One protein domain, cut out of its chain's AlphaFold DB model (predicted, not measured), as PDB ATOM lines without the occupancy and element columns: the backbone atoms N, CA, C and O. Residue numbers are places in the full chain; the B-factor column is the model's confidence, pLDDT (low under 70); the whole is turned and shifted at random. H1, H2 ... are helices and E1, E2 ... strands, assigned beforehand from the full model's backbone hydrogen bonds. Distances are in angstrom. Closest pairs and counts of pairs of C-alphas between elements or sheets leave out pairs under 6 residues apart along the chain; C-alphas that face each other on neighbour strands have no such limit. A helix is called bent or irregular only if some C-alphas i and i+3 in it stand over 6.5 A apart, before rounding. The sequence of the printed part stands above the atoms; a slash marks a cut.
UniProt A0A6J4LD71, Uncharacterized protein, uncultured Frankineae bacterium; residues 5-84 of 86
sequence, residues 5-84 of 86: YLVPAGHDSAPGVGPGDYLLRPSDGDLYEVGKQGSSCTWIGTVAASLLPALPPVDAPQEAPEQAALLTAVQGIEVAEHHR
ATOM      1  N   TYR A   5     -16.546  54.159 -28.837       96.50
ATOM      2  CA  TYR A   5     -15.823  53.508 -27.753       96.50
ATOM      3  C   TYR A   5     -15.207  52.206 -28.249       96.50
ATOM      4  O   TYR A   5     -15.845  51.453 -28.980       96.50
ATOM      5  N   LEU A   6     -13.983  51.922 -27.823       95.69
ATOM      6  CA  LEU A   6     -13.375  50.607 -27.963       95.69
ATOM      7  C   LEU A   6     -13.735  49.776 -26.740       95.69
ATOM      8  O   LEU A   6     -13.555  50.229 -25.608       95.69
ATOM      9  N   VAL A   7     -14.208  48.554 -26.957       96.00
ATOM     10  CA  VAL A   7     -14.473  47.593 -25.886       96.00
ATOM     11  C   VAL A   7     -13.753  46.272 -26.163       96.00
ATOM     12  O   VAL A   7     -13.579  45.903 -27.327       96.00
ATOM     13  N   PRO A   8     -13.320  45.542 -25.120       94.56
ATOM     14  CA  PRO A   8     -12.733  44.217 -25.293       94.56
ATOM     15  C   PRO A   8     -13.715  43.231 -25.942       94.56
ATOM     16  O   PRO A   8     -14.938  43.400 -25.875       94.56
ATOM     17  N   ALA A   9     -13.190  42.151 -26.523       90.44
ATOM     18  CA  ALA A   9     -14.030  41.055 -27.002       90.44
ATOM     19  C   ALA A   9     -14.929  40.524 -25.867       90.44
ATOM     20  O   ALA A   9     -14.495  40.377 -24.725       90.44
ATOM     21  N   GLY A  10     -16.200  40.257 -26.174       86.94
ATOM     22  CA  GLY A  10     -17.189  39.804 -25.190       86.94
ATOM     23  C   GLY A  10     -17.814  40.903 -24.321       86.94
ATOM     24  O   GLY A  10     -18.750  40.608 -23.584       86.94
ATOM     25  N   HIS A  11     -17.369  42.159 -24.431       89.88
ATOM     26  CA  HIS A  11     -18.049  43.296 -23.810       89.88
ATOM     27  C   HIS A  11     -19.115  43.879 -24.744       89.88
ATOM     28  O   HIS A  11     -18.968  43.863 -25.968       89.88
ATOM     29  N   ASP A  12     -20.188  44.397 -24.152       91.88
ATOM     30  CA  ASP A  12     -21.351  45.000 -24.815       91.88
ATOM     31  C   ASP A  12     -21.717  46.381 -24.242       91.88
ATOM     32  O   ASP A  12     -22.785  46.917 -24.525       91.88
ATOM     33  N   SER A  13     -20.840  46.965 -23.423       90.88
ATOM     34  CA  SER A  13     -21.055  48.267 -22.794       90.88
ATOM     35  C   SER A  13     -19.739  48.971 -22.451       90.88
ATOM     36  O   SER A  13     -18.694  48.337 -22.283       90.88
ATOM     37  N   ALA A  14     -19.805  50.301 -22.336       90.75
ATOM     38  CA  ALA A  14     -18.712  51.169 -21.908       90.75
ATOM     39  C   ALA A  14     -19.223  52.218 -20.900       90.75
ATOM     40  O   ALA A  14     -20.369  52.661 -21.006       90.75
ATOM     41  N   PRO A  15     -18.417  52.638 -19.910       88.44
ATOM     42  CA  PRO A  15     -18.810  53.700 -18.994       88.44
ATOM     43  C   PRO A  15     -18.948  55.024 -19.753       88.44
ATOM     44  O   PRO A  15     -18.075  55.389 -20.533       88.44
ATOM     45  N   GLY A  16     -20.045  55.745 -19.513       84.81
ATOM     46  CA  GLY A  16     -20.323  57.021 -20.184       84.81
ATOM     47  C   GLY A  16     -20.973  56.899 -21.565       84.81
ATOM     48  O   GLY A  16     -21.339  57.926 -22.131       84.81
ATOM     49  N   VAL A  17     -21.188  55.678 -22.074       92.50
ATOM     50  CA  VAL A  17     -21.897  55.460 -23.341       92.50
ATOM     51  C   VAL A  17     -23.362  55.895 -23.227       92.50
ATOM     52  O   VAL A  17     -24.073  55.523 -22.288       92.50
ATOM     53  N   GLY A  18     -23.820  56.698 -24.184       92.38
ATOM     54  CA  GLY A  18     -25.193  57.178 -24.284       92.38
ATOM     55  C   GLY A  18     -25.922  56.647 -25.524       92.38
ATOM     56  O   GLY A  18     -25.302  56.121 -26.450       92.38
ATOM     57  N   PRO A  19     -27.258  56.788 -25.587       93.25
ATOM     58  CA  PRO A  19     -28.015  56.458 -26.788       93.25
ATOM     59  C   PRO A  19     -27.497  57.228 -28.012       93.25
ATOM     60  O   PRO A  19     -27.417  58.456 -27.997       93.25
ATOM     61  N   GLY A  20     -27.193  56.500 -29.086       91.56
ATOM     62  CA  GLY A  20     -26.632  57.035 -30.325       91.56
ATOM     63  C   GLY A  20     -25.111  56.932 -30.443       91.56
ATOM     64  O   GLY A  20     -24.602  57.191 -31.532       91.56
ATOM     65  N   ASP A  21     -24.405  56.535 -29.382       96.06
ATOM     66  CA  ASP A  21     -22.972  56.230 -29.433       96.06
ATOM     67  C   ASP A  21     -22.701  54.855 -30.058       96.06
ATOM     68  O   ASP A  21     -23.600  54.018 -30.200       96.06
ATOM     69  N   TYR A  22     -21.442  54.619 -30.421       96.50
ATOM     70  CA  TYR A  22     -20.986  53.384 -31.048       96.50
ATOM     71  C   TYR A  22     -19.985  52.649 -30.170       96.50
ATOM     72  O   TYR A  22     -19.141  53.260 -29.518       96.50
ATOM     73  N   LEU A  23     -20.045  51.323 -30.216       96.25
ATOM     74  CA  LEU A  23     -19.037  50.433 -29.663       96.25
ATOM     75  C   LEU A  23     -18.307  49.742 -30.816       96.25
ATOM     76  O   LEU A  23     -18.922  49.311 -31.786       96.25
ATOM     77  N   LEU A  24     -16.996  49.616 -30.700       95.94
ATOM     78  CA  LEU A  24     -16.151  48.817 -31.571       95.94
ATOM     79  C   LEU A  24     -15.472  47.767 -30.713       95.94
ATOM     80  O   LEU A  24     -14.854  48.101 -29.702       95.94
ATOM     81  N   ARG A  25     -15.549  46.506 -31.123       95.06
ATOM     82  CA  ARG A  25     -14.796  45.435 -30.472       95.06
ATOM     83  C   ARG A  25     -14.072  44.576 -31.495       95.06
ATOM     84  O   ARG A  25     -14.623  44.363 -32.578       95.06
ATOM     85  N   PRO A  26     -12.872  44.075 -31.172       94.06
ATOM     86  CA  PRO A  26     -12.217  43.096 -32.018       94.06
ATOM     87  C   PRO A  26     -13.090  41.839 -32.111       94.06
ATOM     88  O   PRO A  26     -13.660  41.387 -31.114       94.06
ATOM     89  N   SER A  27     -13.197  41.306 -33.322       90.75
ATOM     90  CA  SER A  27     -13.908  40.075 -33.652       90.75
ATOM     91  C   SER A  27     -12.931  39.069 -34.273       90.75
ATOM     92  O   SER A  27     -11.715  39.221 -34.148       90.75
ATOM     93  N   ASP A  28     -13.438  38.022 -34.916       85.06
ATOM     94  CA  ASP A  28     -12.597  37.000 -35.535       85.06
ATOM     95  C   ASP A  28     -11.664  37.580 -36.616       85.06
ATOM     96  O   ASP A  28     -12.091  38.236 -37.572       85.06
ATOM     97  N   GLY A  29     -10.368  37.280 -36.487       84.25
ATOM     98  CA  GLY A  29      -9.344  37.640 -37.467       84.25
ATOM     99  C   GLY A  29      -8.998  39.133 -37.484       84.25
ATOM    100  O   GLY A  29      -8.542  39.678 -36.485       84.25
ATOM    101  N   ASP A  30      -9.157  39.762 -38.652       90.75
ATOM    102  CA  ASP A  30      -8.832  41.176 -38.929       90.75
ATOM    103  C   ASP A  30     -10.113  42.040 -38.966       90.75
ATOM    104  O   ASP A  30     -10.221  43.000 -39.721       90.75
ATOM    105  N   LEU A  31     -11.152  41.663 -38.215       93.94
ATOM    106  CA  LEU A  31     -12.446  42.350 -38.223       93.94
ATOM    107  C   LEU A  31     -12.763  42.979 -36.867       93.94
ATOM    108  O   LEU A  31     -12.399  42.463 -35.812       93.94
ATOM    109  N   TYR A  32     -13.525  44.068 -36.913       94.94
ATOM    110  CA  TYR A  32     -14.163  44.684 -35.758       94.94
ATOM    111  C   TYR A  32     -15.677  44.618 -35.907       94.94
ATOM    112  O   TYR A  32     -16.216  44.952 -36.962       94.94
ATOM    113  N   GLU A  33     -16.372  44.218 -34.847       95.31
ATOM    114  CA  GLU A  33     -17.823  44.355 -34.757       95.31
ATOM    115  C   GLU A  33     -18.187  45.788 -34.370       95.31
ATOM    116  O   GLU A  33     -17.557  46.397 -33.502       95.31
ATOM    117  N   VAL A  34     -19.232  46.306 -35.010       96.00
ATOM    118  CA  VAL A  34     -19.793  47.633 -34.776       96.00
ATOM    119  C   VAL A  34     -21.098  47.477 -34.012       96.00
ATOM    120  O   VAL A  34     -22.055  46.877 -34.502       96.00
ATOM    121  N   GLY A  35     -21.130  48.015 -32.804       95.69
ATOM    122  CA  GLY A  35     -22.295  48.102 -31.941       95.69
ATOM    123  C   GLY A  35     -22.855  49.514 -31.948       95.69
ATOM    124  O   GLY A  35     -22.100  50.484 -31.956       95.69
ATOM    125  N   LYS A  36     -24.179  49.642 -31.918       95.12
ATOM    126  CA  LYS A  36     -24.864  50.911 -31.683       95.12
ATOM    127  C   LYS A  36     -25.555  50.870 -30.331       95.12
ATOM    128  O   LYS A  36     -26.327  49.952 -30.047       95.12
ATOM    129  N   GLN A  37     -25.302  51.881 -29.513       94.62
ATOM    130  CA  GLN A  37     -25.935  52.021 -28.215       94.62
ATOM    131  C   GLN A  37     -27.345  52.604 -28.374       94.62
ATOM    132  O   GLN A  37     -27.533  53.711 -28.881       94.62
ATOM    133  N   GLY A  38     -28.350  51.868 -27.907       90.62
ATOM    134  CA  GLY A  38     -29.706  52.359 -27.665       90.62
ATOM    135  C   GLY A  38     -30.081  52.157 -26.197       90.62
ATOM    136  O   GLY A  38     -29.291  52.455 -25.301       90.62
ATOM    137  N   SER A  39     -31.263  51.587 -25.948       89.44
ATOM    138  CA  SER A  39     -31.631  51.050 -24.624       89.44
ATOM    139  C   SER A  39     -30.722  49.890 -24.190       89.44
ATOM    140  O   SER A  39     -30.534  49.655 -23.003       89.44
ATOM    141  N   SER A  40     -30.151  49.188 -25.168       91.25
ATOM    142  CA  SER A  40     -29.101  48.178 -25.048       91.25
ATOM    143  C   SER A  40     -28.143  48.330 -26.233       91.25
ATOM    144  O   SER A  40     -28.488  48.992 -27.219       91.25
ATOM    145  N   CYS A  41     -26.954  47.732 -26.159       93.06
ATOM    146  CA  CYS A  41     -26.077  47.650 -27.323       93.06
ATOM    147  C   CYS A  41     -26.635  46.644 -28.337       93.06
ATOM    148  O   CYS A  41     -26.961  45.509 -27.984       93.06
ATOM    149  N   THR A  42     -26.701  47.054 -29.601       94.31
ATOM    150  CA  THR A  42     -27.048  46.188 -30.731       94.31
ATOM    151  C   THR A  42     -25.870  46.126 -31.690       94.31
ATOM    152  O   THR A  42     -25.460  47.154 -32.223       94.31
ATOM    153  N   TRP A  43     -25.339  44.929 -31.930       94.06
ATOM    154  CA  TRP A  43     -24.300  44.696 -32.934       94.06
ATOM    155  C   TRP A  43     -24.929  44.731 -34.322       94.06
ATOM    156  O   TRP A  43     -25.772  43.899 -34.644       94.06
ATOM    157  N   ILE A  44     -24.568  45.747 -35.100       93.56
ATOM    158  CA  ILE A  44     -25.193  46.050 -36.388       93.56
ATOM    159  C   ILE A  44     -24.386  45.509 -37.563       93.56
ATOM    160  O   ILE A  44     -24.976  45.190 -38.579       93.56
ATOM    161  N   GLY A  45     -23.068  45.348 -37.441       93.94
ATOM    162  CA  GLY A  45     -22.257  44.838 -38.545       93.94
ATOM    163  C   GLY A  45     -20.785  44.686 -38.195       93.94
ATOM    164  O   GLY A  45     -20.406  44.746 -37.027       93.94
ATOM    165  N   THR A  46     -19.952  44.492 -39.217       94.56
ATOM    166  CA  THR A  46     -18.494  44.371 -39.075       94.56
ATOM    167  C   THR A  46     -17.755  45.272 -40.058       94.56
ATOM    168  O   THR A  46     -18.272  45.620 -41.119       94.56
ATOM    169  N   VAL A  47     -16.529  45.650 -39.705       93.88
ATOM    170  CA  VAL A  47     -15.610  46.439 -40.531       93.88
ATOM    171  C   VAL A  47     -14.208  45.832 -40.462       93.88
ATOM    172  O   VAL A  47     -13.783  45.365 -39.409       93.88
ATOM    173  N   ALA A  48     -13.489  45.812 -41.586       93.00
ATOM    174  CA  ALA A  48     -12.114  45.315 -41.623       93.00
ATOM    175  C   ALA A  48     -11.156  46.278 -40.910       93.00
ATOM    176  O   ALA A  48     -11.260  47.493 -41.097       93.00
ATOM    177  N   ALA A  49     -10.196  45.756 -40.142       91.44
ATOM    178  CA  ALA A  49      -9.223  46.575 -39.423       91.44
ATOM    179  C   ALA A  49      -8.366  47.398 -40.391       91.44
ATOM    180  O   ALA A  49      -8.017  48.530 -40.079       91.44
ATOM    181  N   SER A  50      -8.130  46.895 -41.609       91.69
ATOM    182  CA  SER A  50      -7.472  47.639 -42.692       91.69
ATOM    183  C   SER A  50      -8.193  48.925 -43.128       91.69
ATOM    184  O   SER A  50      -7.600  49.741 -43.829       91.69
ATOM    185  N   LEU A  51      -9.480  49.086 -42.794       91.31
ATOM    186  CA  LEU A  51     -10.280  50.287 -43.078       91.31
ATOM    187  C   LEU A  51     -10.351  51.247 -41.883       91.31
ATOM    188  O   LEU A  51     -10.884  52.349 -42.020       91.31
ATOM    189  N   LEU A  52      -9.844  50.833 -40.722       91.94
ATOM    190  CA  LEU A  52      -9.788  51.641 -39.512       91.94
ATOM    191  C   LEU A  52      -8.374  52.219 -39.328       91.94
ATOM    192  O   LEU A  52      -7.397  51.637 -39.807       91.94
ATOM    193  N   PRO A  53      -8.230  53.355 -38.623       91.12
ATOM    194  CA  PRO A  53      -6.936  53.736 -38.071       91.12
ATOM    195  C   PRO A  53      -6.389  52.622 -37.167       91.12
ATOM    196  O   PRO A  53      -7.135  51.772 -36.684       91.12
ATOM    197  N   ALA A  54      -5.078  52.632 -36.918       88.81
ATOM    198  CA  ALA A  54      -4.449  51.647 -36.047       88.81
ATOM    199  C   ALA A  54      -5.019  51.756 -34.622       88.81
ATOM    200  O   ALA A  54      -4.698  52.681 -33.876       88.81
ATOM    201  N   LEU A  55      -5.879  50.806 -34.252       89.62
ATOM    202  CA  LEU A  55      -6.538  50.797 -32.955       89.62
ATOM    203  C   LEU A  55      -5.636  50.169 -31.886       89.62
ATOM    204  O   LEU A  55      -5.061  49.102 -32.122       89.62
ATOM    205  N   PRO A  56      -5.511  50.793 -30.700       88.12
ATOM    206  CA  PRO A  56      -4.794  50.185 -29.595       88.12
ATOM    207  C   PRO A  56      -5.559  48.955 -29.085       88.12
ATOM    208  O   PRO A  56      -6.793  48.965 -29.070       88.12
ATOM    209  N   PRO A  57      -4.859  47.908 -28.613       87.06
ATOM    210  CA  PRO A  57      -5.508  46.881 -27.812       87.06
ATOM    211  C   PRO A  57      -6.051  47.524 -26.532       87.06
ATOM    212  O   PRO A  57      -5.392  48.372 -25.924       87.06
ATOM    213  N   VAL A  58      -7.258  47.130 -26.130       89.81
ATOM    214  CA  VAL A  58      -7.912  47.665 -24.934       89.81
ATOM    215  C   VAL A  58      -8.287  46.525 -23.994       89.81
ATOM    216  O   VAL A  58      -8.972  45.587 -24.393       89.81
ATOM    217  N   ASP A  59      -7.842  46.614 -22.741       90.38
ATOM    218  CA  ASP A  59      -8.198  45.658 -21.679       90.38
ATOM    219  C   ASP A  59      -9.478  46.071 -20.932       90.38
ATOM    220  O   ASP A  59     -10.065  45.291 -20.185       90.38
ATOM    221  N   ALA A  60      -9.922  47.313 -21.134       91.81
ATOM    222  CA  ALA A  60     -11.145  47.863 -20.577       91.81
ATOM    223  C   ALA A  60     -11.805  48.820 -21.583       91.81
ATOM    224  O   ALA A  60     -11.100  49.414 -22.407       91.81
ATOM    225  N   PRO A  61     -13.138  48.997 -21.505       94.06
ATOM    226  CA  PRO A  61     -13.843  49.979 -22.314       94.06
ATOM    227  C   PRO A  61     -13.251  51.388 -22.191       94.06
ATOM    228  O   PRO A  61     -13.065  51.889 -21.080       94.06
ATOM    229  N   GLN A  62     -12.987  52.032 -23.325       95.25
ATOM    230  CA  GLN A  62     -12.461  53.398 -23.385       95.25
ATOM    231  C   GLN A  62     -12.936  54.127 -24.641       95.25
ATOM    232  O   GLN A  62     -13.345  53.500 -25.617       95.25
ATOM    233  N   GLU A  63     -12.867  55.456 -24.640       94.81
ATOM    234  CA  GLU A  63     -13.095  56.243 -25.853       94.81
ATOM    235  C   GLU A  63     -12.023  55.927 -26.896       94.81
ATOM    236  O   GLU A  63     -10.830  55.852 -26.594       94.81
ATOM    237  N   ALA A  64     -12.447  55.732 -28.140       93.19
ATOM    238  CA  ALA A  64     -11.529  55.416 -29.213       93.19
ATOM    239  C   ALA A  64     -10.643  56.626 -29.573       93.19
ATOM    240  O   ALA A  64     -11.119  57.770 -29.573       93.19
ATOM    241  N   PRO A  65      -9.363  56.407 -29.921       90.12
ATOM    242  CA  PRO A  65      -8.562  57.455 -30.536       90.12
ATOM    243  C   PRO A  65      -9.131  57.791 -31.919       90.12
ATOM    244  O   PRO A  65      -9.851  56.999 -32.513       90.12
ATOM    245  N   GLU A  66      -8.812  58.969 -32.456       92.25
ATOM    246  CA  GLU A  66      -9.191  59.329 -33.835       92.25
ATOM    247  C   GLU A  66     -10.711  59.268 -34.113       92.25
ATOM    248  O   GLU A  66     -11.158  58.851 -35.185       92.25
ATOM    249  N   GLN A  67     -11.508  59.749 -33.147       93.94
ATOM    250  CA  GLN A  67     -12.981  59.774 -33.160       93.94
ATOM    251  C   GLN A  67     -13.603  60.094 -34.527       93.94
ATOM    252  O   GLN A  67     -14.517  59.406 -34.962       93.94
ATOM    253  N   ALA A  68     -13.104  61.110 -35.235       91.94
ATOM    254  CA  ALA A  68     -13.665  61.530 -36.520       91.94
ATOM    255  C   ALA A  68     -13.544  60.462 -37.628       91.94
ATOM    256  O   ALA A  68     -14.488  60.251 -38.395       91.94
ATOM    257  N   ALA A  69     -12.395  59.784 -37.711       92.06
ATOM    258  CA  ALA A  69     -12.151  58.750 -38.715       92.06
ATOM    259  C   ALA A  69     -12.989  57.501 -38.415       92.06
ATOM    260  O   ALA A  69     -13.666  56.972 -39.299       92.06
ATOM    261  N   LEU A  70     -13.017  57.088 -37.146       94.12
ATOM    262  CA  LEU A  70     -13.807  55.943 -36.705       94.12
ATOM    263  C   LEU A  70     -15.301  56.178 -36.842       94.12
ATOM    264  O   LEU A  70     -16.004  55.293 -37.323       94.12
ATOM    265  N   LEU A  71     -15.781  57.371 -36.485       94.31
ATOM    266  CA  LEU A  71     -17.190  57.719 -36.611       94.31
ATOM    267  C   LEU A  71     -17.655  57.602 -38.069       94.31
ATOM    268  O   LEU A  71     -18.722  57.057 -38.332       94.31
ATOM    269  N   THR A  72     -16.821  58.043 -39.014       93.69
ATOM    270  CA  THR A  72     -17.099  57.913 -40.450       93.69
ATOM    271  C   THR A  72     -17.210  56.443 -40.867       93.69
ATOM    272  O   THR A  72     -18.144  56.072 -41.580       93.69
ATOM    273  N   ALA A  73     -16.296  55.589 -40.397       92.31
ATOM    274  CA  ALA A  73     -16.306  54.162 -40.710       92.31
ATOM    275  C   ALA A  73     -17.544  53.444 -40.137       92.31
ATOM    276  O   ALA A  73     -18.233  52.736 -40.872       92.31
ATOM    277  N   VAL A  74     -17.870  53.655 -38.856       93.50
ATOM    278  CA  VAL A  74     -19.007  52.978 -38.196       93.50
ATOM    279  C   VAL A  74     -20.362  53.462 -38.714       93.50
ATOM    280  O   VAL A  74     -21.270  52.650 -38.882       93.50
ATOM    281  N   GLN A  75     -20.495  54.748 -39.052       92.88
ATOM    282  CA  GLN A  75     -21.704  55.272 -39.698       92.88
ATOM    283  C   GLN A  75     -21.887  54.698 -41.107       92.88
ATOM    284  O   GLN A  75     -23.016  54.446 -41.523       92.88
ATOM    285  N   GLY A  76     -20.795  54.430 -41.830       90.75
ATOM    286  CA  GLY A  76     -20.849  53.721 -43.109       90.75
ATOM    287  C   GLY A  76     -21.464  52.323 -42.981       90.75
ATOM    288  O   GLY A  76     -22.275  51.934 -43.821       90.75
ATOM    289  N   ILE A  77     -21.136  51.597 -41.905       92.50
ATOM    290  CA  ILE A  77     -21.735  50.288 -41.602       92.50
ATOM    291  C   ILE A  77     -23.216  50.423 -41.252       92.50
ATOM    292  O   ILE A  77     -24.035  49.682 -41.787       92.50
ATOM    293  N   GLU A  78     -23.579  51.391 -40.409       89.44
ATOM    294  CA  GLU A  78     -24.983  51.635 -40.063       89.44
ATOM    295  C   GLU A  78     -25.848  51.893 -41.303       89.44
ATOM    296  O   GLU A  78     -26.913  51.291 -41.452       89.44
ATOM    297  N   VAL A  79     -25.385  52.752 -42.215       87.94
ATOM    298  CA  VAL A  79     -26.100  53.042 -43.462       87.94
ATOM    299  C   VAL A  79     -26.211  51.782 -44.321       87.94
ATOM    300  O   VAL A  79     -27.297  51.473 -44.809       87.94
ATOM    301  N   ALA A  80     -25.125  51.021 -44.485       84.06
ATOM    302  CA  ALA A  80     -25.138  49.797 -45.283       84.06
ATOM    303  C   ALA A  80     -26.157  48.764 -44.767       84.06
ATOM    304  O   ALA A  80     -26.849  48.129 -45.564       84.06
ATOM    305  N   GLU A  81     -26.289  48.633 -43.449       81.56
ATOM    306  CA  GLU A  81     -27.216  47.692 -42.815       81.56
ATOM    307  C   GLU A  81     -28.664  48.182 -42.868       81.56
ATOM    308  O   GLU A  81     -29.571  47.404 -43.171       81.56
ATOM    309  N   HIS A  82     -28.894  49.489 -42.703       72.38
ATOM    310  CA  HIS A  82     -30.221  50.076 -42.886       72.38
ATOM    311  C   HIS A  82     -30.763  49.850 -44.307       72.38
ATOM    312  O   HIS A  82     -31.943  49.571 -44.486       72.38
ATOM    313  N   HIS A  83     -29.893  49.895 -45.320       67.81
ATOM    314  CA  HIS A  83     -30.258  49.615 -46.712       67.81
ATOM    315  C   HIS A  83     -30.549  48.133 -47.005       67.81
ATOM    316  O   HIS A  83     -31.139  47.827 -48.041       67.81
ATOM    317  N   ARG A  84     -30.126  47.206 -46.140       61.00
ATOM    318  CA  ARG A  84     -30.271  45.755 -46.347       61.00
ATOM    319  C   ARG A  84     -31.515  45.176 -45.662       61.00
ATOM    320  O   ARG A  84     -31.985  44.119 -46.074       61.00
TER     321      ARG A  84
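Overview. This is residues 5 to 84 of the 86 residues of an uncharacterized protein of uncultured Frankineae bacterium (UniProt A0A6J4LD71). A small, strongly twisted sheet of three strands has one helix, H1, laid across one of its faces, making two layers. Much of the rest is long loop: residues 5 to 8 and 54 to 63 lie beyond E1, on the side away from E3. The printed part has 80 residues, with three named strands and then one named helix along the chain; the sheet's order is E1, E2, E3, antiparallel throughout. The class is mixed, helices and strands, with 36 residues, under half, in named elements. The whole is compact, with a radius of gyration of the C-alphas of 11.4 A, and rounded, spanning 34 by 30 by 24 A.

Along the chain. The sheet begins with E1, residues 22 to 26, whose C-alpha 22 is at (-20.986, 53.384, -31.048); it is 13.6 A long from first to last C-alpha. E2, residues 31 to 37, is 19.4 A long. E3, residues 41 to 48, is 20.1 A long and bends by 60 degrees at residue 44; its C-alpha 48 is at (-12.114, 45.315, -41.623). H1, residues 67 to 82, measures 22.0 A and ends with C-alpha 82 at (-30.221, 50.076, -42.886).

Arrangement. E1, E2 and E3 form a meander, each strand the antiparallel neighbour of the one before. E2 is the inner strand, with E1 and E3 as edge strands. E1 and E2 form a hairpin, their directions 153 degrees apart; N 23 and O 35 are 2.8 A apart and N 33 and O 25 are 2.9 A apart, within hydrogen-bond range. E2 and E3 form a second hairpin, at 152 degrees; N 32 and O 47, and N 44 and O 34, are each 2.8 A apart, within hydrogen-bond range. H1 is on the sheet at a height over the sheet of 8.8 A, and on the local plane its line and that of E2 stand at 81 degrees, across the strands. It lies over E2 and E3, and only just over E1, on which 3 of its C-alphas fall. The closest C-alphas of H1 and E3 are those of Ile 77 and Gly 45, 6.3 A apart; those of H1 and E2 are Val 74 and Val 34, 6.4 A apart. In H1 every O i to N i+4 pair is within hydrogen-bond range, and H1 is not bent.

Size, cuts and confidence. The two C-alphas farthest apart, those of Asp 59 and His 83, are 33.6 A apart. The printed part has no cut. The links E1 to E2 and E2 to E3 are tight, while E3 to H1 is a long link of 18 residues. The mean pLDDT of the printed part is 91.1; residues 83 to 84 are under 70.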